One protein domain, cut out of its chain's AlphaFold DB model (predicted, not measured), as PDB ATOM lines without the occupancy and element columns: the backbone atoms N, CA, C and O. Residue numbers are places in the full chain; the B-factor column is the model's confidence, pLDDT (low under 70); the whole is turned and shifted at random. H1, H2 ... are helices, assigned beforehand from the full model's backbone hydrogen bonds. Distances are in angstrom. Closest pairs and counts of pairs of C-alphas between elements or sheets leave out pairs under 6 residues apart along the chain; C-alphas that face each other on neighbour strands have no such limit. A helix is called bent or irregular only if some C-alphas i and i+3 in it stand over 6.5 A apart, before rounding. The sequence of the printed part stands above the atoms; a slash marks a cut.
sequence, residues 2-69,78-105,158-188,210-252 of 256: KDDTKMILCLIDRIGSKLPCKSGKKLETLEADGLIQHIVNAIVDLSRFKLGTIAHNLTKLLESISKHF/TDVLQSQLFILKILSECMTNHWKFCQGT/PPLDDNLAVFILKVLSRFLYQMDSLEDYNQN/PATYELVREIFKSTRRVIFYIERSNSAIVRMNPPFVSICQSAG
ATOM      1  N   LYS A   2       8.144 -32.663  10.982       68.25
ATOM      2  CA  LYS A   2       8.771 -31.467  10.364       68.25
ATOM      3  C   LYS A   2       7.817 -30.708   9.427       68.25
ATOM      4  O   LYS A   2       7.891 -29.484   9.360       68.25
ATOM      5  N   ASP A   3       6.915 -31.418   8.755       81.81
ATOM      6  CA  ASP A   3       5.968 -30.818   7.808       81.81
ATOM      7  C   ASP A   3       4.837 -30.061   8.519       81.81
ATOM      8  O   ASP A   3       4.533 -28.934   8.138       81.81
ATOM      9  N   ASP A   4       4.316 -30.594   9.629       86.12
ATOM     10  CA  ASP A   4       3.315 -29.907  10.459       86.12
ATOM     11  C   ASP A   4       3.860 -28.571  10.993       86.12
ATOM     12  O   ASP A   4       3.158 -27.565  10.996       86.12
ATOM     13  N   THR A   5       5.131 -28.536  11.415       90.94
ATOM     14  CA  THR A   5       5.772 -27.297  11.878       90.94
ATOM     15  C   THR A   5       5.884 -26.273  10.753       90.94
ATOM     16  O   THR A   5       5.593 -25.102  10.978       90.94
ATOM     17  N   LYS A   6       6.261 -26.690   9.536       92.62
ATOM     18  CA  LYS A   6       6.297 -25.791   8.369       92.62
ATOM     19  C   LYS A   6       4.913 -25.244   8.044       92.62
ATOM     20  O   LYS A   6       4.783 -24.052   7.801       92.62
ATOM     21  N   MET A   7       3.885 -26.090   8.087       94.56
ATOM     22  CA  MET A   7       2.504 -25.665   7.879       94.56
ATOM     23  C   MET A   7       2.085 -24.620   8.919       94.56
ATOM     24  O   MET A   7       1.603 -23.556   8.541       94.56
ATOM     25  N   ILE A   8       2.327 -24.878  10.210       95.25
ATOM     26  CA  ILE A   8       2.041 -23.930  11.300       95.25
ATOM     27  C   ILE A   8       2.746 -22.591  11.055       95.25
ATOM     28  O   ILE A   8       2.115 -21.540  11.162       95.25
ATOM     29  N   LEU A   9       4.031 -22.624  10.688       94.81
ATOM     30  CA  LEU A   9       4.796 -21.420  10.362       94.81
ATOM     31  C   LEU A   9       4.167 -20.654   9.197       94.81
ATOM     32  O   LEU A   9       3.918 -19.463   9.330       94.81
ATOM     33  N   CYS A  10       3.817 -21.330   8.100       96.19
ATOM     34  CA  CYS A  10       3.174 -20.688   6.953       96.19
ATOM     35  C   CYS A  10       1.834 -20.026   7.313       96.19
ATOM     36  O   CYS A  10       1.532 -18.947   6.805       96.19
ATOM     37  N   LEU A  11       1.028 -20.649   8.181       96.75
ATOM     38  CA  LEU A  11      -0.237 -20.073   8.650       96.75
ATOM     39  C   LEU A  11       0.003 -18.806   9.486       96.75
ATOM     40  O   LEU A  11      -0.630 -17.774   9.244       96.75
ATOM     41  N   ILE A  12       0.952 -18.863  10.425       96.88
ATOM     42  CA  ILE A  12       1.309 -17.729  11.288       96.88
ATOM     43  C   ILE A  12       1.934 -16.592  10.475       96.88
ATOM     44  O   ILE A  12       1.554 -15.440  10.666       96.88
ATOM     45  N   ASP A  13       2.826 -16.885   9.527       95.81
ATOM     46  CA  ASP A  13       3.442 -15.883   8.650       95.81
ATOM     47  C   ASP A  13       2.399 -15.193   7.768       95.81
ATOM     48  O   ASP A  13       2.439 -13.975   7.568       95.81
ATOM     49  N   ARG A  14       1.409 -15.953   7.285       94.88
ATOM     50  CA  ARG A  14       0.305 -15.402   6.497       94.88
ATOM     51  C   ARG A  14      -0.510 -14.401   7.311       94.88
ATOM     52  O   ARG A  14      -0.749 -13.304   6.807       94.88
ATOM     53  N   ILE A  15      -0.853 -14.717   8.563       95.62
ATOM     54  CA  ILE A  15      -1.459 -13.748   9.494       95.62
ATOM     55  C   ILE A  15      -0.516 -12.567   9.724       95.62
ATOM     56  O   ILE A  15      -0.902 -11.413   9.545       95.62
ATOM     57  N   GLY A  16       0.741 -12.853  10.057       93.88
ATOM     58  CA  GLY A  16       1.758 -11.865  10.388       93.88
ATOM     59  C   GLY A  16       2.019 -10.851   9.275       93.88
ATOM     60  O   GLY A  16       2.420  -9.732   9.577       93.88
ATOM     61  N   SER A  17       1.797 -11.218   8.010       93.94
ATOM     62  CA  SER A  17       1.911 -10.332   6.839       93.94
ATOM     63  C   SER A  17       0.710  -9.400   6.639       93.94
ATOM     64  O   SER A  17       0.815  -8.394   5.941       93.94
ATOM     65  N   LYS A  18      -0.440  -9.733   7.236       93.88
ATOM     66  CA  LYS A  18      -1.702  -8.998   7.091       93.88
ATOM     67  C   LYS A  18      -2.028  -8.115   8.290       93.88
ATOM     68  O   LYS A  18      -3.002  -7.374   8.235       93.88
ATOM     69  N   LEU A  19      -1.205  -8.157   9.335       94.38
ATOM     70  CA  LEU A  19      -1.370  -7.320  10.517       94.38
ATOM     71  C   LEU A  19      -1.406  -5.821  10.167       94.38
ATOM     72  O   LEU A  19      -0.703  -5.405   9.234       94.38
ATOM     73  N   PRO A  20      -2.178  -5.007  10.910       92.12
ATOM     74  CA  PRO A  20      -2.255  -3.563  10.701       92.12
ATOM     75  C   PRO A  20      -0.886  -2.879  10.632       92.12
ATOM     76  O   PRO A  20      -0.624  -2.142   9.687       92.12
ATOM     77  N   CYS A  21       0.049  -3.237  11.521       88.94
ATOM     78  CA  CYS A  21       1.380  -2.623  11.582       88.94
ATOM     79  C   CYS A  21       2.267  -2.862  10.345       88.94
ATOM     80  O   CYS A  21       3.288  -2.197  10.195       88.94
ATOM     81  N   LYS A  22       1.912  -3.810   9.465       89.75
ATOM     82  CA  LYS A  22       2.640  -4.085   8.211       89.75
ATOM     83  C   LYS A  22       1.835  -3.759   6.965       89.75
ATOM     84  O   LYS A  22       2.403  -3.390   5.943       89.75
ATOM     85  N   SER A  23       0.524  -3.968   7.022       87.38
ATOM     86  CA  SER A  23      -0.356  -3.824   5.866       87.38
ATOM     87  C   SER A  23      -1.008  -2.445   5.764       87.38
ATOM     88  O   SER A  23      -1.541  -2.125   4.702       87.38
ATOM     89  N   GLY A  24      -1.018  -1.665   6.852       84.25
ATOM     90  CA  GLY A  24      -1.741  -0.394   6.960       84.25
ATOM     91  C   GLY A  24      -3.268  -0.541   6.916       84.25
ATOM     92  O   GLY A  24      -3.987   0.449   6.813       84.25
ATOM     93  N   LYS A  25      -3.788  -1.776   6.939       87.88
ATOM     94  CA  LYS A  25      -5.227  -2.040   6.969       87.88
ATOM     95  C   LYS A  25      -5.722  -2.028   8.404       87.88
ATOM     96  O   LYS A  25      -5.055  -2.549   9.292       87.88
ATOM     97  N   LYS A  26      -6.935  -1.516   8.601       87.69
ATOM     98  CA  LYS A  26      -7.587  -1.548   9.910       87.69
ATOM     99  C   LYS A  26      -7.840  -2.982  10.379       87.69
ATOM    100  O   LYS A  26      -8.096  -3.870   9.557       87.69
ATOM    101  N   LEU A  27      -7.819  -3.176  11.695       90.81
ATOM    102  CA  LEU A  27      -8.071  -4.465  12.334       90.81
ATOM    103  C   LEU A  27      -9.428  -5.067  11.947       90.81
ATOM    104  O   LEU A  27      -9.500  -6.266  11.702       90.81
ATOM    105  N   GLU A  28     -10.480  -4.258  11.803       91.06
ATOM    106  CA  GLU A  28     -11.827  -4.760  11.500       91.06
ATOM    107  C   GLU A  28     -11.880  -5.432  10.121       91.06
ATOM    108  O   GLU A  28     -12.518  -6.467   9.940       91.06
ATOM    109  N   THR A  29     -11.148  -4.887   9.145       91.50
ATOM    110  CA  THR A  29     -11.030  -5.480   7.806       91.50
ATOM    111  C   THR A  29     -10.277  -6.807   7.846       91.50
ATOM    112  O   THR A  29     -10.580  -7.708   7.070       91.50
ATOM    113  N   LEU A  30      -9.284  -6.925   8.732       92.19
ATOM    114  CA  LEU A  30      -8.539  -8.165   8.925       92.19
ATOM    115  C   LEU A  30      -9.410  -9.236   9.592       92.19
ATOM    116  O   LEU A  30      -9.398 -10.385   9.159       92.19
ATOM    117  N   GLU A  31     -10.172  -8.859  10.620       91.56
ATOM    118  CA  GLU A  31     -11.076  -9.761  11.340       91.56
ATOM    119  C   GLU A  31     -12.265 -10.206  10.478       91.56
ATOM    120  O   GLU A  31     -12.739 -11.328  10.639       91.56
ATOM    121  N   ALA A  32     -12.718  -9.375   9.536       93.56
ATOM    122  CA  ALA A  32     -13.782  -9.713   8.588       93.56
ATOM    123  C   ALA A  32     -13.311 -10.570   7.394       93.56
ATOM    124  O   ALA A  32     -14.143 -11.095   6.651       93.56
ATOM    125  N   ASP A  33     -12.001 -10.722   7.178       95.12
ATOM    126  CA  ASP A  33     -11.466 -11.531   6.080       95.12
ATOM    127  C   ASP A  33     -11.697 -13.025   6.368       95.12
ATOM    128  O   ASP A  33     -11.054 -13.624   7.235       95.12
ATOM    129  N   GLY A  34     -12.603 -13.649   5.609       95.25
ATOM    130  CA  GLY A  34     -12.966 -15.058   5.782       95.25
ATOM    131  C   GLY A  34     -11.785 -16.024   5.649       95.25
ATOM    132  O   GLY A  34     -11.771 -17.077   6.288       95.25
ATOM    133  N   LEU A  35     -10.748 -15.664   4.885       94.56
ATOM    134  CA  LEU A  35      -9.540 -16.475   4.803       94.56
ATOM    135  C   LEU A  35      -8.717 -16.385   6.087       94.56
ATOM    136  O   LEU A  35      -8.172 -17.390   6.538       94.56
ATOM    137  N   ILE A  36      -8.629 -15.197   6.683       96.12
ATOM    138  CA  ILE A  36      -7.929 -14.995   7.954       96.12
ATOM    139  C   ILE A  36      -8.667 -15.705   9.080       96.12
ATOM    140  O   ILE A  36      -8.026 -16.418   9.846       96.12
ATOM    141  N   GLN A  37      -9.997 -15.613   9.125       96.94
ATOM    142  CA  GLN A  37     -10.812 -16.380  10.068       96.94
ATOM    143  C   GLN A  37     -10.565 -17.887   9.935       96.94
ATOM    144  O   GLN A  37     -10.346 -18.571  10.933       96.94
ATOM    145  N   HIS A  38     -10.522 -18.409   8.703       97.12
ATOM    146  CA  HIS A  38     -10.236 -19.824   8.467       97.12
ATOM    147  C   HIS A  38      -8.837 -20.225   8.958       97.12
ATOM    148  O   HIS A  38      -8.680 -21.268   9.591       97.12
ATOM    149  N   ILE A  39      -7.823 -19.386   8.722       97.12
ATOM    150  CA  ILE A  39      -6.455 -19.624   9.205       97.12
ATOM    151  C   ILE A  39      -6.402 -19.594  10.737       97.12
ATOM    152  O   ILE A  39      -5.779 -20.469  11.333       97.12
ATOM    153  N   VAL A  40      -7.060 -18.623  11.380       97.69
ATOM    154  CA  VAL A  40      -7.130 -18.528  12.846       97.69
ATOM    155  C   VAL A  40      -7.783 -19.779  13.429       97.69
ATOM    156  O   VAL A  40      -7.193 -20.409  14.303       97.69
ATOM    157  N   ASN A  41      -8.933 -20.197  12.896       97.31
ATOM    158  CA  ASN A  41      -9.621 -21.408  13.345       97.31
ATOM    159  C   ASN A  41      -8.743 -22.653  13.172       97.31
ATOM    160  O   ASN A  41      -8.631 -23.454  14.096       97.31
ATOM    161  N   ALA A  42      -8.040 -22.778  12.042       97.19
ATOM    162  CA  ALA A  42      -7.108 -23.879  11.816       97.19
ATOM    163  C   ALA A  42      -5.950 -23.889  12.832       97.19
ATOM    164  O   ALA A  42      -5.578 -24.948  13.334       97.19
ATOM    165  N   ILE A  43      -5.388 -22.723  13.175       97.44
ATOM    166  CA  ILE A  43      -4.348 -22.606  14.211       97.44
ATOM    167  C   ILE A  43      -4.906 -23.027  15.577       97.44
ATOM    168  O   ILE A  43      -4.272 -23.815  16.283       97.44
ATOM    169  N   VAL A  44      -6.101 -22.549  15.936       97.50
ATOM    170  CA  VAL A  44      -6.765 -22.909  17.194       97.50
ATOM    171  C   VAL A  44      -7.047 -24.412  17.242       97.50
ATOM    172  O   VAL A  44      -6.753 -25.049  18.250       97.50
ATOM    173  N   ASP A  45      -7.508 -25.029  16.158       96.44
ATOM    174  CA  ASP A  45      -7.733 -26.477  16.083       96.44
ATOM    175  C   ASP A  45      -6.443 -27.299  16.208       96.44
ATOM    176  O   ASP A  45      -6.421 -28.333  16.885       96.44
ATOM    177  N   LEU A  46      -5.348 -26.842  15.594       95.38
ATOM    178  CA  LEU A  46      -4.034 -27.483  15.699       95.38
ATOM    179  C   LEU A  46      -3.439 -27.372  17.112       95.38
ATOM    180  O   LEU A  46      -2.650 -28.233  17.518       95.38
ATOM    181  N   SER A  47      -3.829 -26.351  17.884       96.12
ATOM    182  CA  SER A  47      -3.330 -26.138  19.250       96.12
ATOM    183  C   SER A  47      -3.631 -27.296  20.197       96.12
ATOM    184  O   SER A  47      -2.826 -27.551  21.085       96.12
ATOM    185  N   ARG A  48      -4.679 -28.088  19.931       93.62
ATOM    186  CA  ARG A  48      -5.000 -29.316  20.682       93.62
ATOM    187  C   ARG A  48      -3.834 -30.299  20.778       93.62
ATOM    188  O   ARG A  48      -3.738 -31.036  21.749       93.62
ATOM    189  N   PHE A  49      -2.959 -30.312  19.772       93.00
ATOM    190  CA  PHE A  49      -1.863 -31.279  19.669       93.00
ATOM    191  C   PHE A  49      -0.482 -30.627  19.601       93.00
ATOM    192  O   PHE A  49       0.527 -31.284  19.852       93.00
ATOM    193  N   LYS A  50      -0.409 -29.351  19.201       93.19
ATOM    194  CA  LYS A  50       0.847 -28.640  18.920       93.19
ATOM    195  C   LYS A  50       0.933 -27.288  19.630       93.19
ATOM    196  O   LYS A  50       1.615 -26.391  19.131       93.19
ATOM    197  N   LEU A  51       0.279 -27.140  20.793       95.75
ATOM    198  CA  LEU A  51       0.245 -25.878  21.542       95.75
ATOM    199  C   LEU A  51       1.644 -25.283  21.731       95.75
ATOM    200  O   LEU A  51       1.833 -24.116  21.417       95.75
ATOM    201  N   GLY A  52       2.636 -26.072  22.157       94.94
ATOM    202  CA  GLY A  52       3.993 -25.562  22.393       94.94
ATOM    203  C   GLY A  52       4.619 -24.894  21.160       94.94
ATOM    204  O   GLY A  52       5.141 -23.784  21.242       94.94
ATOM    205  N   THR A  53       4.510 -25.522  19.985       95.88
ATOM    206  CA  THR A  53       5.030 -24.959  18.727       95.88
ATOM    207  C   THR A  53       4.265 -23.708  18.304       95.88
ATOM    208  O   THR A  53       4.875 -22.734  17.866       95.88
ATOM    209  N   ILE A  54       2.938 -23.715  18.433       97.25
ATOM    210  CA  ILE A  54       2.093 -22.573  18.062       97.25
ATOM    211  C   ILE A  54       2.358 -21.394  18.998       97.25
ATOM    212  O   ILE A  54       2.658 -20.298  18.528       97.25
ATOM    213  N   ALA A  55       2.337 -21.628  20.310       97.38
ATOM    214  CA  ALA A  55       2.582 -20.617  21.328       97.38
ATOM    215  C   ALA A  55       3.975 -19.996  21.178       97.38
ATOM    216  O   ALA A  55       4.095 -18.773  21.220       97.38
ATOM    217  N   HIS A  56       5.009 -20.798  20.906       97.25
ATOM    218  CA  HIS A  56       6.353 -20.281  20.642       97.25
ATOM    219  C   HIS A  56       6.374 -19.304  19.459       97.25
ATOM    220  O   HIS A  56       6.894 -18.193  19.575       97.25
ATOM    221  N   ASN A  57       5.782 -19.687  18.325       97.44
ATOM    222  CA  ASN A  57       5.827 -18.876  17.109       97.44
ATOM    223  C   ASN A  57       4.921 -17.640  17.174       97.44
ATOM    224  O   ASN A  57       5.333 -16.572  16.725       97.44
ATOM    225  N   LEU A  58       3.738 -17.739  17.790       97.56
ATOM    226  CA  LEU A  58       2.882 -16.576  18.051       97.56
ATOM    227  C   LEU A  58       3.567 -15.587  18.998       97.56
ATOM    228  O   LEU A  58       3.555 -14.388  18.739       97.56
ATOM    229  N   THR A  59       4.232 -16.077  20.047       96.50
ATOM    230  CA  THR A  59       4.977 -15.226  20.988       96.50
ATOM    231  C   THR A  59       6.175 -14.564  20.314       96.50
ATOM    232  O   THR A  59       6.431 -13.385  20.532       96.50
ATOM    233  N   LYS A  60       6.875 -15.277  19.424       95.69
ATOM    234  CA  LYS A  60       7.954 -14.706  18.607       95.69
ATOM    235  C   LYS A  60       7.448 -13.608  17.666       95.69
ATOM    236  O   LYS A  60       8.093 -12.569  17.534       95.69
ATOM    237  N   LEU A  61       6.295 -13.812  17.025       95.25
ATOM    238  CA  LEU A  61       5.654 -12.789  16.199       95.25
ATOM    239  C   LEU A  61       5.251 -11.571  17.044       95.25
ATOM    240  O   LEU A  61       5.542 -10.441  16.661       95.25
ATOM    241  N   LEU A  62       4.659 -11.800  18.216       94.19
ATOM    242  CA  LEU A  62       4.273 -10.761  19.170       94.19
ATOM    243  C   LEU A  62       5.480  -9.942  19.653       94.19
ATOM    244  O   LEU A  62       5.442  -8.710  19.672       94.19
ATOM    245  N   GLU A  63       6.591 -10.608  19.965       92.62
ATOM    246  CA  GLU A  63       7.849  -9.957  20.326       92.62
ATOM    247  C   GLU A  63       8.398  -9.114  19.162       92.62
ATOM    248  O   GLU A  63       8.829  -7.979  19.365       92.62
ATOM    249  N   SER A  64       8.347  -9.633  17.929       91.94
ATOM    250  CA  SER A  64       8.790  -8.902  16.736       91.94
ATOM    251  C   SER A  64       7.986  -7.628  16.492       91.94
ATOM    252  O   SER A  64       8.565  -6.638  16.055       91.94
ATOM    253  N   ILE A  65       6.677  -7.645  16.753       89.94
ATOM    254  CA  ILE A  65       5.814  -6.459  16.633       89.94
ATOM    255  C   ILE A  65       6.202  -5.414  17.690       89.94
ATOM    256  O   ILE A  65       6.215  -4.218  17.420       89.94
ATOM    257  N   SER A  66       6.576  -5.875  18.882       83.00
ATOM    258  CA  SER A  66       6.799  -5.024  20.056       83.00
ATOM    259  C   SER A  66       8.204  -4.424  20.121       83.00
ATOM    260  O   SER A  66       8.417  -3.387  20.741       83.00
ATOM    261  N   LYS A  67       9.180  -5.045  19.448       75.25
ATOM    262  CA  LYS A  67      10.572  -4.568  19.396       75.25
ATOM    263  C   LYS A  67      10.738  -3.198  18.736       75.25
ATOM    264  O   LYS A  67      11.765  -2.571  18.968       75.25
ATOM    265  N   HIS A  68       9.770  -2.737  17.946       59.97
ATOM    266  CA  HIS A  68       9.897  -1.487  17.196       59.97
ATOM    267  C   HIS A  68       9.621  -0.220  18.037       59.97
ATOM    268  O   HIS A  68       9.961   0.866  17.590       59.97
ATOM    269  N   PHE A  69       9.102  -0.361  19.268       57.59
ATOM    270  CA  PHE A  69       8.654   0.748  20.134       57.59
ATOM    271  C   PHE A  69       9.341   0.736  21.511       57.59
ATOM    272  O   PHE A  69       8.698   0.869  22.546       57.59
ATOM    273  N   THR A  78      -1.420   3.084  17.115       86.44
ATOM    274  CA  THR A  78      -2.678   2.324  17.170       86.44
ATOM    275  C   THR A  78      -2.597   1.014  16.382       86.44
ATOM    276  O   THR A  78      -3.055  -0.018  16.864       86.44
ATOM    277  N   ASP A  79      -1.946   1.015  15.216       90.06
ATOM    278  CA  ASP A  79      -1.786  -0.183  14.379       90.06
ATOM    279  C   ASP A  79      -0.979  -1.285  15.078       90.06
ATOM    280  O   ASP A  79      -1.192  -2.482  14.858       90.06
ATOM    281  N   VAL A  80      -0.042  -0.900  15.939       90.00
ATOM    282  CA  VAL A  80       0.805  -1.828  16.691       90.00
ATOM    283  C   VAL A  80       0.028  -2.433  17.840       90.00
ATOM    284  O   VAL A  80       0.026  -3.656  17.961       90.00
ATOM    285  N   LEU A  81      -0.710  -1.614  18.592       89.56
ATOM    286  CA  LEU A  81      -1.617  -2.089  19.638       89.56
ATOM    287  C   LEU A  81      -2.665  -3.050  19.064       89.56
ATOM    288  O   LEU A  81      -2.870  -4.141  19.592       89.56
ATOM    289  N   GLN A  82      -3.267  -2.707  17.923       92.38
ATOM    290  CA  GLN A  82      -4.206  -3.584  17.221       92.38
ATOM    291  C   GLN A  82      -3.559  -4.909  16.798       92.38
ATOM    292  O   GLN A  82      -4.144  -5.979  16.974       92.38
ATOM    293  N   SER A  83      -2.334  -4.859  16.270       94.75
ATOM    294  CA  SER A  83      -1.595  -6.059  15.866       94.75
ATOM    295  C   SER A  83      -1.229  -6.942  17.065       94.75
ATOM    296  O   SER A  83      -1.352  -8.163  16.988       94.75
ATOM    297  N   GLN A  84      -0.811  -6.338  18.182       93.19
ATOM    298  CA  GLN A  84      -0.513  -7.032  19.438       93.19
ATOM    299  C   GLN A  84      -1.762  -7.705  20.002       93.19
ATOM    300  O   GLN A  84      -1.730  -8.901  20.299       93.19
ATOM    301  N   LEU A  85      -2.873  -6.966  20.080       93.50
ATOM    302  CA  LEU A  85      -4.159  -7.477  20.538       93.50
ATOM    303  C   LEU A  85      -4.602  -8.684  19.712       93.50
ATOM    304  O   LEU A  85      -4.988  -9.707  20.274       93.50
ATOM    305  N   PHE A  86      -4.514  -8.596  18.384       96.44
ATOM    306  CA  PHE A  86      -4.940  -9.679  17.505       96.44
ATOM    307  C   PHE A  86      -4.153 -10.973  17.753       96.44
ATOM    308  O   PHE A  86      -4.741 -12.039  17.928       96.44
ATOM    309  N   ILE A  87      -2.822 -10.888  17.844       97.25
ATOM    310  CA  ILE A  87      -1.977 -12.058  18.119       97.25
ATOM    311  C   ILE A  87      -2.214 -12.608  19.534       97.25
ATOM    312  O   ILE A  87      -2.282 -13.827  19.709       97.25
ATOM    313  N   LEU A  88      -2.399 -11.738  20.531       95.44
ATOM    314  CA  LEU A  88      -2.742 -12.140  21.899       95.44
ATOM    315  C   LEU A  88      -4.087 -12.866  21.975       95.44
ATOM    316  O   LEU A  88      -4.181 -13.889  22.654       95.44
ATOM    317  N   LYS A  89      -5.111 -12.392  21.251       96.19
ATOM    318  CA  LYS A  89      -6.415 -13.068  21.152       96.19
ATOM    319  C   LYS A  89      -6.236 -14.492  20.628       96.19
ATOM    320  O   LYS A  89      -6.684 -15.427  21.288       96.19
ATOM    321  N   ILE A  90      -5.498 -14.672  19.528       97.69
ATOM    322  CA  ILE A  90      -5.221 -16.003  18.959       97.69
ATOM    323  C   ILE A  90      -4.479 -16.893  19.963       97.69
ATOM    324  O   ILE A  90      -4.847 -18.052  20.143       97.69
ATOM    325  N   LEU A  91      -3.454 -16.368  20.643       97.69
ATOM    326  CA  LEU A  91      -2.706 -17.127  21.649       97.69
ATOM    327  C   LEU A  91      -3.612 -17.582  22.805       97.69
ATOM    328  O   LEU A  91      -3.562 -18.746  23.204       97.69
ATOM    329  N   SER A  92      -4.470 -16.686  23.299       96.00
ATOM    330  CA  SER A  92      -5.419 -16.983  24.375       96.00
ATOM    331  C   SER A  92      -6.472 -18.024  23.965       96.00
ATOM    332  O   SER A  92      -6.781 -18.927  24.744       96.00
ATOM    333  N   GLU A  93      -6.966 -17.957  22.726       96.88
ATOM    334  CA  GLU A  93      -7.880 -18.937  22.127       96.88
ATOM    335  C   GLU A  93      -7.214 -20.314  22.009       96.88
ATOM    336  O   GLU A  93      -7.796 -21.317  22.415       96.88
ATOM    337  N   CYS A  94      -5.960 -20.373  21.547       97.50
ATOM    338  CA  CYS A  94      -5.196 -21.622  21.459       97.50
ATOM    339  C   CYS A  94      -5.041 -22.297  22.829       97.50
ATOM    340  O   CYS A  94      -5.290 -23.492  22.973       97.50
ATOM    341  N   MET A  95      -4.653 -21.532  23.850       95.56
ATOM    342  CA  MET A  95      -4.500 -22.042  25.214       95.56
ATOM    343  C   MET A  95      -5.832 -22.514  25.802       95.56
ATOM    344  O   MET A  95      -5.916 -23.597  26.380       95.56
ATOM    345  N   THR A  96      -6.899 -21.744  25.587       93.81
ATOM    346  CA  THR A  96      -8.251 -22.104  26.032       93.81
ATOM    347  C   THR A  96      -8.739 -23.381  25.348       93.81
ATOM    348  O   THR A  96      -9.262 -24.274  26.013       93.81
ATOM    349  N   ASN A  97      -8.562 -23.497  24.029       94.62
ATOM    350  CA  ASN A  97      -8.985 -24.668  23.265       94.62
ATOM    351  C   ASN A  97      -8.199 -25.923  23.661       94.62
ATOM    352  O   ASN A  97      -8.789 -26.982  23.860       94.62
ATOM    353  N   HIS A  98      -6.882 -25.799  23.838       94.19
ATOM    354  CA  HIS A  98      -6.043 -26.891  24.325       94.19
ATOM    355  C   HIS A  98      -6.489 -27.371  25.711       94.19
ATOM    356  O   HIS A  98      -6.698 -28.567  25.905       94.19
ATOM    357  N   TRP A  99      -6.731 -26.453  26.654       91.62
ATOM    358  CA  TRP A  99      -7.213 -26.824  27.986       91.62
ATOM    359  C   TRP A  99      -8.567 -27.539  27.927       91.62
ATOM    360  O   TRP A  99      -8.733 -28.601  28.529       91.62
ATOM    361  N   LYS A 100      -9.529 -26.999  27.167       90.19
ATOM    362  CA  LYS A 100     -10.848 -27.625  26.974       90.19
ATOM    363  C   LYS A 100     -10.728 -29.031  26.384       90.19
ATOM    364  O   LYS A 100     -11.411 -29.948  26.833       90.19
ATOM    365  N   PHE A 101      -9.844 -29.214  25.405       89.00
ATOM    366  CA  PHE A 101      -9.605 -30.513  24.787       89.00
ATOM    367  C   PHE A 101      -9.059 -31.538  25.791       89.00
ATOM    368  O   PHE A 101      -9.567 -32.656  25.855       89.00
ATOM    369  N   CYS A 102      -8.089 -31.155  26.621       85.31
ATOM    370  CA  CYS A 102      -7.519 -32.041  27.639       85.31
ATOM    371  C   CYS A 102      -8.532 -32.449  28.721       85.31
ATOM    372  O   CYS A 102      -8.487 -33.580  29.203       85.31
ATOM    373  N   GLN A 103      -9.480 -31.574  29.062       82.31
ATOM    374  CA  GLN A 103     -10.570 -31.911  29.986       82.31
ATOM    375  C   GLN A 103     -11.528 -32.961  29.391       82.31
ATOM    376  O   GLN A 103     -12.011 -33.840  30.105       82.31
ATOM    377  N   GLY A 104     -11.789 -32.903  28.079       67.06
ATOM    378  CA  GLY A 104     -12.696 -33.829  27.392       67.06
ATOM    379  C   GLY A 104     -12.131 -35.240  27.184       67.06
ATOM    380  O   GLY A 104     -12.878 -36.214  27.240       67.06
ATOM    381  N   THR A 105     -10.819 -35.383  26.986       57.97
ATOM    382  CA  THR A 105     -10.187 -36.675  26.646       57.97
ATOM    383  C   THR A 105      -9.912 -37.590  27.847       57.97
ATOM    384  O   THR A 105      -9.714 -38.788  27.664       57.97
ATOM    385  N   PRO A 158      -2.382 -28.959  31.003       85.50
ATOM    386  CA  PRO A 158      -1.056 -29.547  30.871       85.50
ATOM    387  C   PRO A 158       0.045 -28.474  30.800       85.50
ATOM    388  O   PRO A 158      -0.149 -27.464  30.104       85.50
ATOM    389  N   PRO A 159       1.200 -28.704  31.460       86.69
ATOM    390  CA  PRO A 159       2.332 -27.782  31.465       86.69
ATOM    391  C   PRO A 159       2.844 -27.506  30.054       86.69
ATOM    392  O   PRO A 159       2.935 -28.399  29.209       86.69
ATOM    393  N   LEU A 160       3.226 -26.253  29.818       90.06
ATOM    394  CA  LEU A 160       4.108 -25.897  28.712       90.06
ATOM    395  C   LEU A 160       5.553 -26.240  29.083       90.06
ATOM    396  O   LEU A 160       5.873 -26.405  30.259       90.06
ATOM    397  N   ASP A 161       6.433 -26.282  28.083       91.25
ATOM    398  CA  ASP A 161       7.875 -26.283  28.333       91.25
ATOM    399  C   ASP A 161       8.267 -25.059  29.174       91.25
ATOM    400  O   ASP A 161       7.825 -23.940  28.897       91.25
ATOM    401  N   ASP A 162       9.104 -25.263  30.187       90.00
ATOM    402  CA  ASP A 162       9.448 -24.224  31.155       90.00
ATOM    403  C   ASP A 162      10.101 -23.004  30.491       90.00
ATOM    404  O   ASP A 162       9.777 -21.859  30.821       90.00
ATOM    405  N   ASN A 163      10.967 -23.221  29.494       92.12
ATOM    406  CA  ASN A 163      11.611 -22.125  28.766       92.12
ATOM    407  C   ASN A 163      10.593 -21.355  27.927       92.12
ATOM    408  O   ASN A 163      10.678 -20.129  27.816       92.12
ATOM    409  N   LEU A 164       9.620 -22.062  27.348       93.56
ATOM    410  CA  LEU A 164       8.519 -21.443  26.624       93.56
ATOM    411  C   LEU A 164       7.626 -20.618  27.557       93.56
ATOM    412  O   LEU A 164       7.306 -19.481  27.219       93.56
ATOM    413  N   ALA A 165       7.259 -21.143  28.727       91.50
ATOM    414  CA  ALA A 165       6.465 -20.413  29.715       91.50
ATOM    415  C   ALA A 165       7.183 -19.131  30.164       91.50
ATOM    416  O   ALA A 165       6.601 -18.047  30.120       91.50
ATOM    417  N   VAL A 166       8.477 -19.223  30.498       89.94
ATOM    418  CA  VAL A 166       9.309 -18.058  30.843       89.94
ATOM    419  C   VAL A 166       9.394 -17.065  29.685       89.94
ATOM    420  O   VAL A 166       9.326 -15.858  29.908       89.94
ATOM    421  N   PHE A 167       9.541 -17.541  28.447       92.94
ATOM    422  CA  PHE A 167       9.584 -16.675  27.269       92.94
ATOM    423  C   PHE A 167       8.275 -15.902  27.081       92.94
ATOM    424  O   PHE A 167       8.315 -14.685  26.904       92.94
ATOM    425  N   ILE A 168       7.130 -16.584  27.178       93.38
ATOM    426  CA  ILE A 168       5.809 -15.951  27.085       93.38
ATOM    427  C   ILE A 168       5.666 -14.900  28.180       93.38
ATOM    428  O   ILE A 168       5.388 -13.744  27.874       93.38
ATOM    429  N   LEU A 169       5.941 -15.265  29.433       90.19
ATOM    430  CA  LEU A 169       5.880 -14.343  30.562       90.19
ATOM    431  C   LEU A 169       6.755 -13.106  30.313       90.19
ATOM    432  O   LEU A 169       6.251 -11.992  30.379       90.19
ATOM    433  N   LYS A 170       8.025 -13.266  29.924       88.81
ATOM    434  CA  LYS A 170       8.926 -12.135  29.620       88.81
ATOM    435  C   LYS A 170       8.394 -11.184  28.549       88.81
ATOM    436  O   LYS A 170       8.686  -9.993  28.598       88.81
ATOM    437  N   VAL A 171       7.673 -11.693  27.553       90.00
ATOM    438  CA  VAL A 171       7.047 -10.848  26.530       90.00
ATOM    439  C   VAL A 171       5.821 -10.141  27.110       90.00
ATOM    440  O   VAL A 171       5.669  -8.940  26.905       90.00
ATOM    441  N   LEU A 172       4.997 -10.847  27.887       88.88
ATOM    442  CA  LEU A 172       3.794 -10.288  28.505       88.88
ATOM    443  C   LEU A 172       4.085  -9.227  29.569       88.88
ATOM    444  O   LEU A 172       3.379  -8.223  29.611       88.88
ATOM    445  N   SER A 173       5.132  -9.390  30.386       83.44
ATOM    446  CA  SER A 173       5.496  -8.377  31.388       83.44
ATOM    447  C   SER A 173       5.787  -7.032  30.752       83.44
ATOM    448  O   SER A 173       5.450  -6.008  31.326       83.44
ATOM    449  N   ARG A 174       6.371  -7.009  29.553       79.06
ATOM    450  CA  ARG A 174       6.667  -5.754  28.858       79.06
ATOM    451  C   ARG A 174       5.395  -4.984  28.523       79.06
ATOM    452  O   ARG A 174       5.385  -3.777  28.712       79.06
ATOM    453  N   PHE A 175       4.337  -5.668  28.090       76.06
ATOM    454  CA  PHE A 175       3.044  -5.020  27.841       76.06
ATOM    455  C   PHE A 175       2.438  -4.471  29.118       76.06
ATOM    456  O   PHE A 175       1.942  -3.352  29.134       76.06
ATOM    457  N   LEU A 176       2.527  -5.248  30.193       77.62
ATOM    458  CA  LEU A 176       2.029  -4.835  31.492       77.62
ATOM    459  C   LEU A 176       2.776  -3.603  32.025       77.62
ATOM    460  O   LEU A 176       2.139  -2.659  32.467       77.62
ATOM    461  N   TYR A 177       4.105  -3.564  31.902       74.44
ATOM    462  CA  TYR A 177       4.910  -2.409  32.310       74.44
ATOM    463  C   TYR A 177       4.696  -1.176  31.437       74.44
ATOM    464  O   TYR A 177       4.655  -0.073  31.965       74.44
ATOM    465  N   GLN A 178       4.531  -1.349  30.120       69.19
ATOM    466  CA  GLN A 178       4.188  -0.243  29.218       69.19
ATOM    467  C   GLN A 178       2.866   0.430  29.614       69.19
ATOM    468  O   GLN A 178       2.686   1.620  29.367       69.19
ATOM    469  N   MET A 179       1.949  -0.322  30.226       65.00
ATOM    470  CA  MET A 179       0.679   0.192  30.732       65.00
ATOM    471  C   MET A 179       0.786   0.764  32.150       65.00
ATOM    472  O   MET A 179       0.205   1.805  32.414       65.00
ATOM    473  N   ASP A 180       1.543   0.134  33.046       64.50
ATOM    474  CA  ASP A 180       1.745   0.627  34.419       64.50
ATOM    475  C   ASP A 180       2.413   2.016  34.410       64.50
ATOM    476  O   ASP A 180       1.910   2.971  34.994       64.50
ATOM    477  N   SER A 181       3.451   2.193  33.580       61.59
ATOM    478  CA  SER A 181       4.093   3.501  33.380       61.59
ATOM    479  C   SER A 181       3.164   4.579  32.797       61.59
ATOM    480  O   SER A 181       3.478   5.766  32.853       61.59
ATOM    481  N   LEU A 182       2.042   4.178  32.191       57.34
ATOM    482  CA  LEU A 182       1.078   5.084  31.569       57.34
ATOM    483  C   LEU A 182       0.072   5.646  32.583       57.34
ATOM    484  O   LEU A 182      -0.342   6.801  32.443       57.34
ATOM    485  N   GLU A 183      -0.340   4.849  33.572       56.25
ATOM    486  CA  GLU A 183      -1.242   5.311  34.636       56.25
ATOM    487  C   GLU A 183      -0.563   6.418  35.460       56.25
ATOM    488  O   GLU A 183      -1.156   7.481  35.667       56.25
ATOM    489  N   ASP A 184       0.728   6.256  35.766       51.53
ATOM    490  CA  ASP A 184       1.539   7.263  36.461       51.53
ATOM    491  C   ASP A 184       1.719   8.568  35.657       51.53
ATOM    492  O   ASP A 184       1.762   9.663  36.231       51.53
ATOM    493  N   TYR A 185       1.794   8.498  34.320       51.09
ATOM    494  CA  TYR A 185       1.955   9.686  33.470       51.09
ATOM    495  C   TYR A 185       0.669  10.520  33.375       51.09
ATOM    496  O   TYR A 185       0.717  11.749  33.427       51.09
ATOM    497  N   ASN A 186      -0.496   9.873  33.265       50.78
ATOM    498  CA  ASN A 186      -1.776  10.581  33.155       50.78
ATOM    499  C   ASN A 186      -2.216  11.215  34.484       50.78
ATOM    500  O   ASN A 186      -2.800  12.301  34.465       50.78
ATOM    501  N   GLN A 187      -1.889  10.604  35.629       48.56
ATOM    502  CA  GLN A 187      -2.200  11.169  36.947       48.56
ATOM    503  C   GLN A 187      -1.468  12.506  37.184       48.56
ATOM    504  O   GLN A 187      -2.034  13.438  37.751       48.56
ATOM    505  N   ASN A 188      -0.244  12.648  36.664       42.41
ATOM    506  CA  ASN A 188       0.560  13.869  36.790       42.41
ATOM    507  C   ASN A 188       0.056  15.058  35.943       42.41
ATOM    508  O   ASN A 188       0.471  16.190  36.182       42.41
ATOM    509  N   PRO A 210      -9.892   7.695  23.347       82.38
ATOM    510  CA  PRO A 210     -10.746   6.707  24.012       82.38
ATOM    511  C   PRO A 210     -10.692   5.313  23.358       82.38
ATOM    512  O   PRO A 210     -10.689   4.300  24.047       82.38
ATOM    513  N   ALA A 211     -10.564   5.253  22.027       84.31
ATOM    514  CA  ALA A 211     -10.417   3.997  21.292       84.31
ATOM    515  C   ALA A 211      -9.094   3.275  21.606       84.31
ATOM    516  O   ALA A 211      -9.052   2.048  21.674       84.31
ATOM    517  N   THR A 212      -8.014   4.026  21.828       83.81
ATOM    518  CA  THR A 212      -6.716   3.478  22.233       83.81
ATOM    519  C   THR A 212      -6.801   2.855  23.628       83.81
ATOM    520  O   THR A 212      -6.287   1.758  23.833       83.81
ATOM    521  N   TYR A 213      -7.514   3.493  24.561       82.75
ATOM    522  CA  TYR A 213      -7.756   2.931  25.893       82.75
ATOM    523  C   TYR A 213      -8.533   1.612  25.845       82.75
ATOM    524  O   TYR A 213      -8.162   0.665  26.537       82.75
ATOM    525  N   GLU A 214      -9.567   1.504  25.009       87.50
ATOM    526  CA  GLU A 214     -10.301   0.242  24.847       87.50
ATOM    527  C   GLU A 214      -9.411  -0.880  24.296       87.50
ATOM    528  O   GLU A 214      -9.420  -1.993  24.824       87.50
ATOM    529  N   LEU A 215      -8.567  -0.588  23.297       88.06
ATOM    530  CA  LEU A 215      -7.598  -1.563  22.780       88.06
ATOM    531  C   LEU A 215      -6.671  -2.076  23.884       88.06
ATOM    532  O   LEU A 215      -6.428  -3.275  23.996       88.06
ATOM    533  N   VAL A 216      -6.179  -1.166  24.713       85.25
ATOM    534  CA  VAL A 216      -5.251  -1.461  25.806       85.25
ATOM    535  C   VAL A 216      -5.919  -2.301  26.897       85.25
ATOM    536  O   VAL A 216      -5.345  -3.294  27.351       85.25
ATOM    537  N   ARG A 217      -7.171  -1.997  27.257       85.38
ATOM    538  CA  ARG A 217      -7.961  -2.839  28.170       85.38
ATOM    539  C   ARG A 217      -8.145  -4.252  27.621       85.38
ATOM    540  O   ARG A 217      -7.998  -5.229  28.355       85.38
ATOM    541  N   GLU A 218      -8.430  -4.389  26.330       89.81
ATOM    542  CA  GLU A 218      -8.576  -5.700  25.690       89.81
ATOM    543  C   GLU A 218      -7.246  -6.472  25.610       89.81
ATOM    544  O   GLU A 218      -7.229  -7.703  25.766       89.81
ATOM    545  N   ILE A 219      -6.117  -5.772  25.444       89.88
ATOM    546  CA  ILE A 219      -4.769  -6.356  25.549       89.88
ATOM    547  C   ILE A 219      -4.557  -6.913  26.955       89.88
ATOM    548  O   ILE A 219      -4.105  -8.053  27.091       89.88
ATOM    549  N   PHE A 220      -4.937  -6.166  27.994       87.00
ATOM    550  CA  PHE A 220      -4.819  -6.611  29.380       87.00
ATOM    551  C   PHE A 220      -5.671  -7.854  29.659       87.00
ATOM    552  O   PHE A 220      -5.161  -8.865  30.143       87.00
ATOM    553  N   LYS A 221      -6.951  -7.837  29.268       88.25
ATOM    554  CA  LYS A 221      -7.844  -9.001  29.414       88.25
ATOM    555  C   LYS A 221      -7.287 -10.237  28.708       88.25
ATOM    556  O   LYS A 221      -7.338 -11.346  29.237       88.25
ATOM    557  N   SER A 222      -6.742 -10.067  27.504       90.38
ATOM    558  CA  SER A 222      -6.158 -11.171  26.732       90.38
ATOM    559  C   SER A 222      -4.854 -11.677  27.350       90.38
ATOM    560  O   SER A 222      -4.671 -12.886  27.482       90.38
ATOM    561  N   THR A 223      -4.002 -10.771  27.826       90.56
ATOM    562  CA  THR A 223      -2.776 -11.083  28.575       90.56
ATOM    563  C   THR A 223      -3.088 -11.878  29.839       90.56
ATOM    564  O   THR A 223      -2.487 -12.925  30.070       90.56
ATOM    565  N   ARG A 224      -4.094 -11.455  30.613       85.75
ATOM    566  CA  ARG A 224      -4.515 -12.145  31.837       85.75
ATOM    567  C   ARG A 224      -5.002 -13.563  31.562       85.75
ATOM    568  O   ARG A 224      -4.652 -14.468  32.309       85.75
ATOM    569  N   ARG A 225      -5.744 -13.789  30.472       89.06
ATOM    570  CA  ARG A 225      -6.159 -15.145  30.061       89.06
ATOM    571  C   ARG A 225      -4.962 -16.060  29.778       89.06
ATOM    572  O   ARG A 225      -4.987 -17.225  30.164       89.06
ATOM    573  N   VAL A 226      -3.915 -15.534  29.142       92.12
ATOM    574  CA  VAL A 226      -2.675 -16.283  28.871       92.12
ATOM    575  C   VAL A 226      -1.910 -16.570  30.165       92.12
ATOM    576  O   VAL A 226      -1.511 -17.709  30.393       92.12
ATOM    577  N   ILE A 227      -1.749 -15.572  31.041       88.81
ATOM    578  CA  ILE A 227      -1.088 -15.750  32.345       88.81
ATOM    579  C   ILE A 227      -1.842 -16.773  33.193       88.81
ATOM    580  O   ILE A 227      -1.216 -17.667  33.747       88.81
ATOM    581  N   PHE A 228      -3.173 -16.705  33.227       87.31
ATOM    582  CA  PHE A 228      -4.007 -17.644  33.972       87.31
ATOM    583  C   PHE A 228      -3.796 -19.096  33.527       87.31
ATOM    584  O   PHE A 228      -3.691 -19.986  34.367       87.31
ATOM    585  N   TYR A 229      -3.672 -19.349  32.218       89.75
ATOM    586  CA  TYR A 229      -3.296 -20.679  31.732       89.75
ATOM    587  C   TYR A 229      -1.939 -21.105  32.312       89.75
ATOM    588  O   TYR A 229      -1.831 -22.193  32.869       89.75
ATOM    589  N   ILE A 230      -0.921 -20.238  32.225       88.81
ATOM    590  CA  ILE A 230       0.447 -20.530  32.685       88.81
ATOM    591  C   ILE A 230       0.505 -20.725  34.207       88.81
ATOM    592  O   ILE A 230       1.243 -21.578  34.688       88.81
ATOM    593  N   GLU A 231      -0.276 -19.979  34.982       85.56
ATOM    594  CA  GLU A 231      -0.375 -20.136  36.438       85.56
ATOM    595  C   GLU A 231      -0.893 -21.510  36.835       85.56
ATOM    596  O   GLU A 231      -0.411 -22.092  37.808       85.56
ATOM    597  N   ARG A 232      -1.857 -22.033  36.078       83.56
ATOM    598  CA  ARG A 232      -2.429 -23.353  36.331       83.56
ATOM    599  C   ARG A 232      -1.556 -24.469  35.775       83.56
ATOM    600  O   ARG A 232      -1.374 -25.475  36.444       83.56
ATOM    601  N   SER A 233      -0.936 -24.274  34.613       83.94
ATOM    602  CA  SER A 233      -0.098 -25.302  33.989       83.94
ATOM    603  C   SER A 233       1.326 -25.371  34.557       83.94
ATOM    604  O   SER A 233       1.915 -26.443  34.636       83.94
ATOM    605  N   ASN A 234       1.902 -24.237  34.960       85.25
ATOM    606  CA  ASN A 234       3.309 -24.070  35.346       85.25
ATOM    607  C   ASN A 234       3.442 -23.254  36.654       85.25
ATOM    608  O   ASN A 234       4.284 -22.357  36.767       85.25
ATOM    609  N   SER A 235       2.627 -23.569  37.669       73.94
ATOM    610  CA  SER A 235       2.511 -22.787  38.918       73.94
ATOM    611  C   SER A 235       3.838 -22.509  39.647       73.94
ATOM    612  O   SER A 235       3.995 -21.464  40.283       73.94
ATOM    613  N   ALA A 236       4.824 -23.407  39.551       70.38
ATOM    614  CA  ALA A 236       6.146 -23.219  40.149       70.38
ATOM    615  C   ALA A 236       6.951 -22.087  39.483       70.38
ATOM    616  O   ALA A 236       7.602 -21.313  40.181       70.38
ATOM    617  N   ILE A 237       6.858 -21.945  38.158       72.75
ATOM    618  CA  ILE A 237       7.596 -20.930  37.389       72.75
ATOM    619  C   ILE A 237       7.050 -19.539  37.678       72.75
ATOM    620  O   ILE A 237       7.825 -18.599  37.868       72.75
ATOM    621  N   VAL A 238       5.721 -19.404  37.739       65.44
ATOM    622  CA  VAL A 238       5.087 -18.114  38.029       65.44
ATOM    623  C   VAL A 238       5.456 -17.641  39.435       65.44
ATOM    624  O   VAL A 238       5.867 -16.496  39.598       65.44
ATOM    625  N   ARG A 239       5.435 -18.534  40.439       66.38
ATOM    626  CA  ARG A 239       5.874 -18.208  41.811       66.38
ATOM    627  C   ARG A 239       7.329 -17.741  41.894       66.38
ATOM    628  O   ARG A 239       7.658 -16.943  42.764       66.38
ATOM    629  N   MET A 240       8.193 -18.222  41.002       65.50
ATOM    630  CA  MET A 240       9.600 -17.818  40.937       65.50
ATOM    631  C   MET A 240       9.840 -16.533  40.129       65.50
ATOM    632  O   MET A 240      10.960 -16.027  40.126       65.50
ATOM    633  N   ASN A 241       8.816 -15.979  39.471       64.38
ATOM    634  CA  ASN A 241       8.893 -14.710  38.750       64.38
ATOM    635  C   ASN A 241       8.001 -13.650  39.443       64.38
ATOM    636  O   ASN A 241       6.890 -13.371  38.989       64.38
ATOM    637  N   PRO A 242       8.489 -13.013  40.529       54.44
ATOM    638  CA  PRO A 242       7.719 -12.074  41.351       54.44
ATOM    639  C   PRO A 242       7.074 -10.866  40.637       54.44
ATOM    640  O   PRO A 242       5.983 -10.486  41.068       54.44
ATOM    641  N   PRO A 243       7.628 -10.267  39.555       57.69
ATOM    642  CA  PRO A 243       6.958  -9.140  38.896       57.69
ATOM    643  C   PRO A 243       5.571  -9.487  38.333       57.69
ATOM    644  O   PRO A 243       4.717  -8.615  38.230       57.69
ATOM    645  N   PHE A 244       5.301 -10.760  38.028       56.28
ATOM    646  CA  PHE A 244       4.000 -11.186  37.501       56.28
ATOM    647  C   PHE A 244       2.922 -11.267  38.579       56.28
ATOM    648  O   PHE A 244       1.774 -10.923  38.316       56.28
ATOM    649  N   VAL A 245       3.294 -11.668  39.797       54.50
ATOM    650  CA  VAL A 245       2.368 -11.769  40.934       54.50
ATOM    651  C   VAL A 245       1.893 -10.379  41.362       54.50
ATOM    652  O   VAL A 245       0.699 -10.180  41.570       54.50
ATOM    653  N   SER A 246       2.807  -9.402  41.411       53.47
ATOM    654  CA  SER A 246       2.495  -8.029  41.826       53.47
ATOM    655  C   SER A 246       1.570  -7.309  40.839       53.47
ATOM    656  O   SER A 246       0.633  -6.633  41.256       53.47
ATOM    657  N   ILE A 247       1.780  -7.488  39.529       53.19
ATOM    658  CA  ILE A 247       0.948  -6.829  38.509       53.19
ATOM    659  C   ILE A 247      -0.444  -7.474  38.415       53.19
ATOM    660  O   ILE A 247      -1.449  -6.778  38.274       53.19
ATOM    661  N   CYS A 248      -0.535  -8.801  38.561       51.12
ATOM    662  CA  CYS A 248      -1.829  -9.488  38.591       51.12
ATOM    663  C   CYS A 248      -2.656  -9.154  39.847       51.12
ATOM    664  O   CYS A 248      -3.881  -9.256  39.800       51.12
ATOM    665  N   GLN A 249      -2.008  -8.751  40.948       50.28
ATOM    666  CA  GLN A 249      -2.662  -8.297  42.181       50.28
ATOM    667  C   GLN A 249      -3.097  -6.823  42.126       50.28
ATOM    668  O   GLN A 249      -4.187  -6.518  42.604       50.28
ATOM    669  N   SER A 250      -2.304  -5.932  41.514       46.09
ATOM    670  CA  SER A 250      -2.634  -4.497  41.390       46.09
ATOM    671  C   SER A 250      -3.906  -4.254  40.561       46.09
ATOM    672  O   SER A 250      -4.792  -3.503  40.954       46.09
ATOM    673  N   ALA A 251      -4.084  -5.005  39.473       44.03
ATOM    674  CA  ALA A 251      -5.274  -4.939  38.617       44.03
ATOM    675  C   ALA A 251      -6.479  -5.762  39.141       44.03
ATOM    676  O   ALA A 251      -7.390  -6.111  38.386       44.03
ATOM    677  N   GLY A 252      -6.450  -6.165  40.414       40.94
ATOM    678  CA  GLY A 252      -7.360  -7.146  41.008       40.94
ATOM    679  C   GLY A 252      -8.659  -6.602  41.602       40.94
ATOM    680  O   GLY A 252      -9.401  -7.400  42.165       40.94
TER     681      GLY A 252
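AT A GLANCE: This is residues 2 to 69, 78 to 105, 158 to 188 and 210 to 252 of the 256 residues of an uncharacterized protein of Rhizophagus irregularis (UniProt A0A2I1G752). The longest helix, H4, folds back on itself in a V, and its arms H4a and H4b join H1, H5, H6 and H7 in an up-and-down bundle, each helix or arm running against the one before it in the chain. H5 runs through the middle, with H4a, H4b and H7 packed round it; H1 packs on the two arms of H4, and H6 on H4b and H7. Short H2 and H3 pack on H5 near its first residues, H8 and H9 pack on H6, and residues 181 to 188 stick out. The 170 printed residues hold nine named helices, H1 to H9 in chain order, and no named strand: all helix. The whole is compact, with a radius of gyration of the C-alphas of 15.9 A and spans of 52 by 41 by 26 A.

IN THESE COORDINATES: H4, residues 34 to 69, was assigned as one helix by its hydrogen bonds but is bent, C-alphas 49 and 52 being 8.6 A apart; H4a is residues 34 to 49, 24.1 A long, and H4b residues 52 to 69, 26.8 A. H5, residues 78 to 105, measures 40.8 A; H6, residues 162 to 187, 37.7 A; H7, residues 210 to 233, 35.2 A. H1, residues 2 to 18, measures 25.0 A and begins at C-alpha 2 (8.771, -31.467, 10.364). H2 is residues 20 to 23, H3 27 to 31, H8 235 to 239, and H9 242 to 250, ending at C-alpha 250 (-2.634, -4.497, 41.390).

HOW THE PARTS SIT: H4a and H4b run opposite ways at a steep tilt of 52 degrees. H4b touches H5 at a shallow tilt of 15 degrees, opposite ways, the closest C-alphas being those of Leu 62 and Gln 84, 6.1 A apart. H5 touches H7, the same way at 30 degrees, closest at the C-alphas of Leu 85 and Ile 219, 5.2 A. H4a touches residues 90 to 102 of H5, closest at C-alphas 48 and 98, 4.5 A. H1 touches H4b, closest at C-alphas 8 and 54, 6.9 A. H6 touches H4b with residues 164 to 171 alone, closest at C-alphas 59 and 168, 6.2 A. H5 and H6 are apart. Every O i to N i+4 pair is within hydrogen-bond range in H3, H5, H7, H8 and H9, against 12 of 13 in H1, 10 of 12 in H4a, 12 of 14 in H4b and 17 of 22 in H6; H2 is too short for such a pair.

THE WHOLE: The C-alphas farthest apart, of Asp 3 and Asn 188, are 53.5 A apart. Three cuts leave out residues 70 to 77, 106 to 157 and 189 to 209, with C-alpha gaps of 11.8, 12.3 and 18.5 A; the links printed whole are tight. The model's pLDDT is under 70 at residues 2, 68 to 69, 104 to 105, 178 to 188 and 238 to 252.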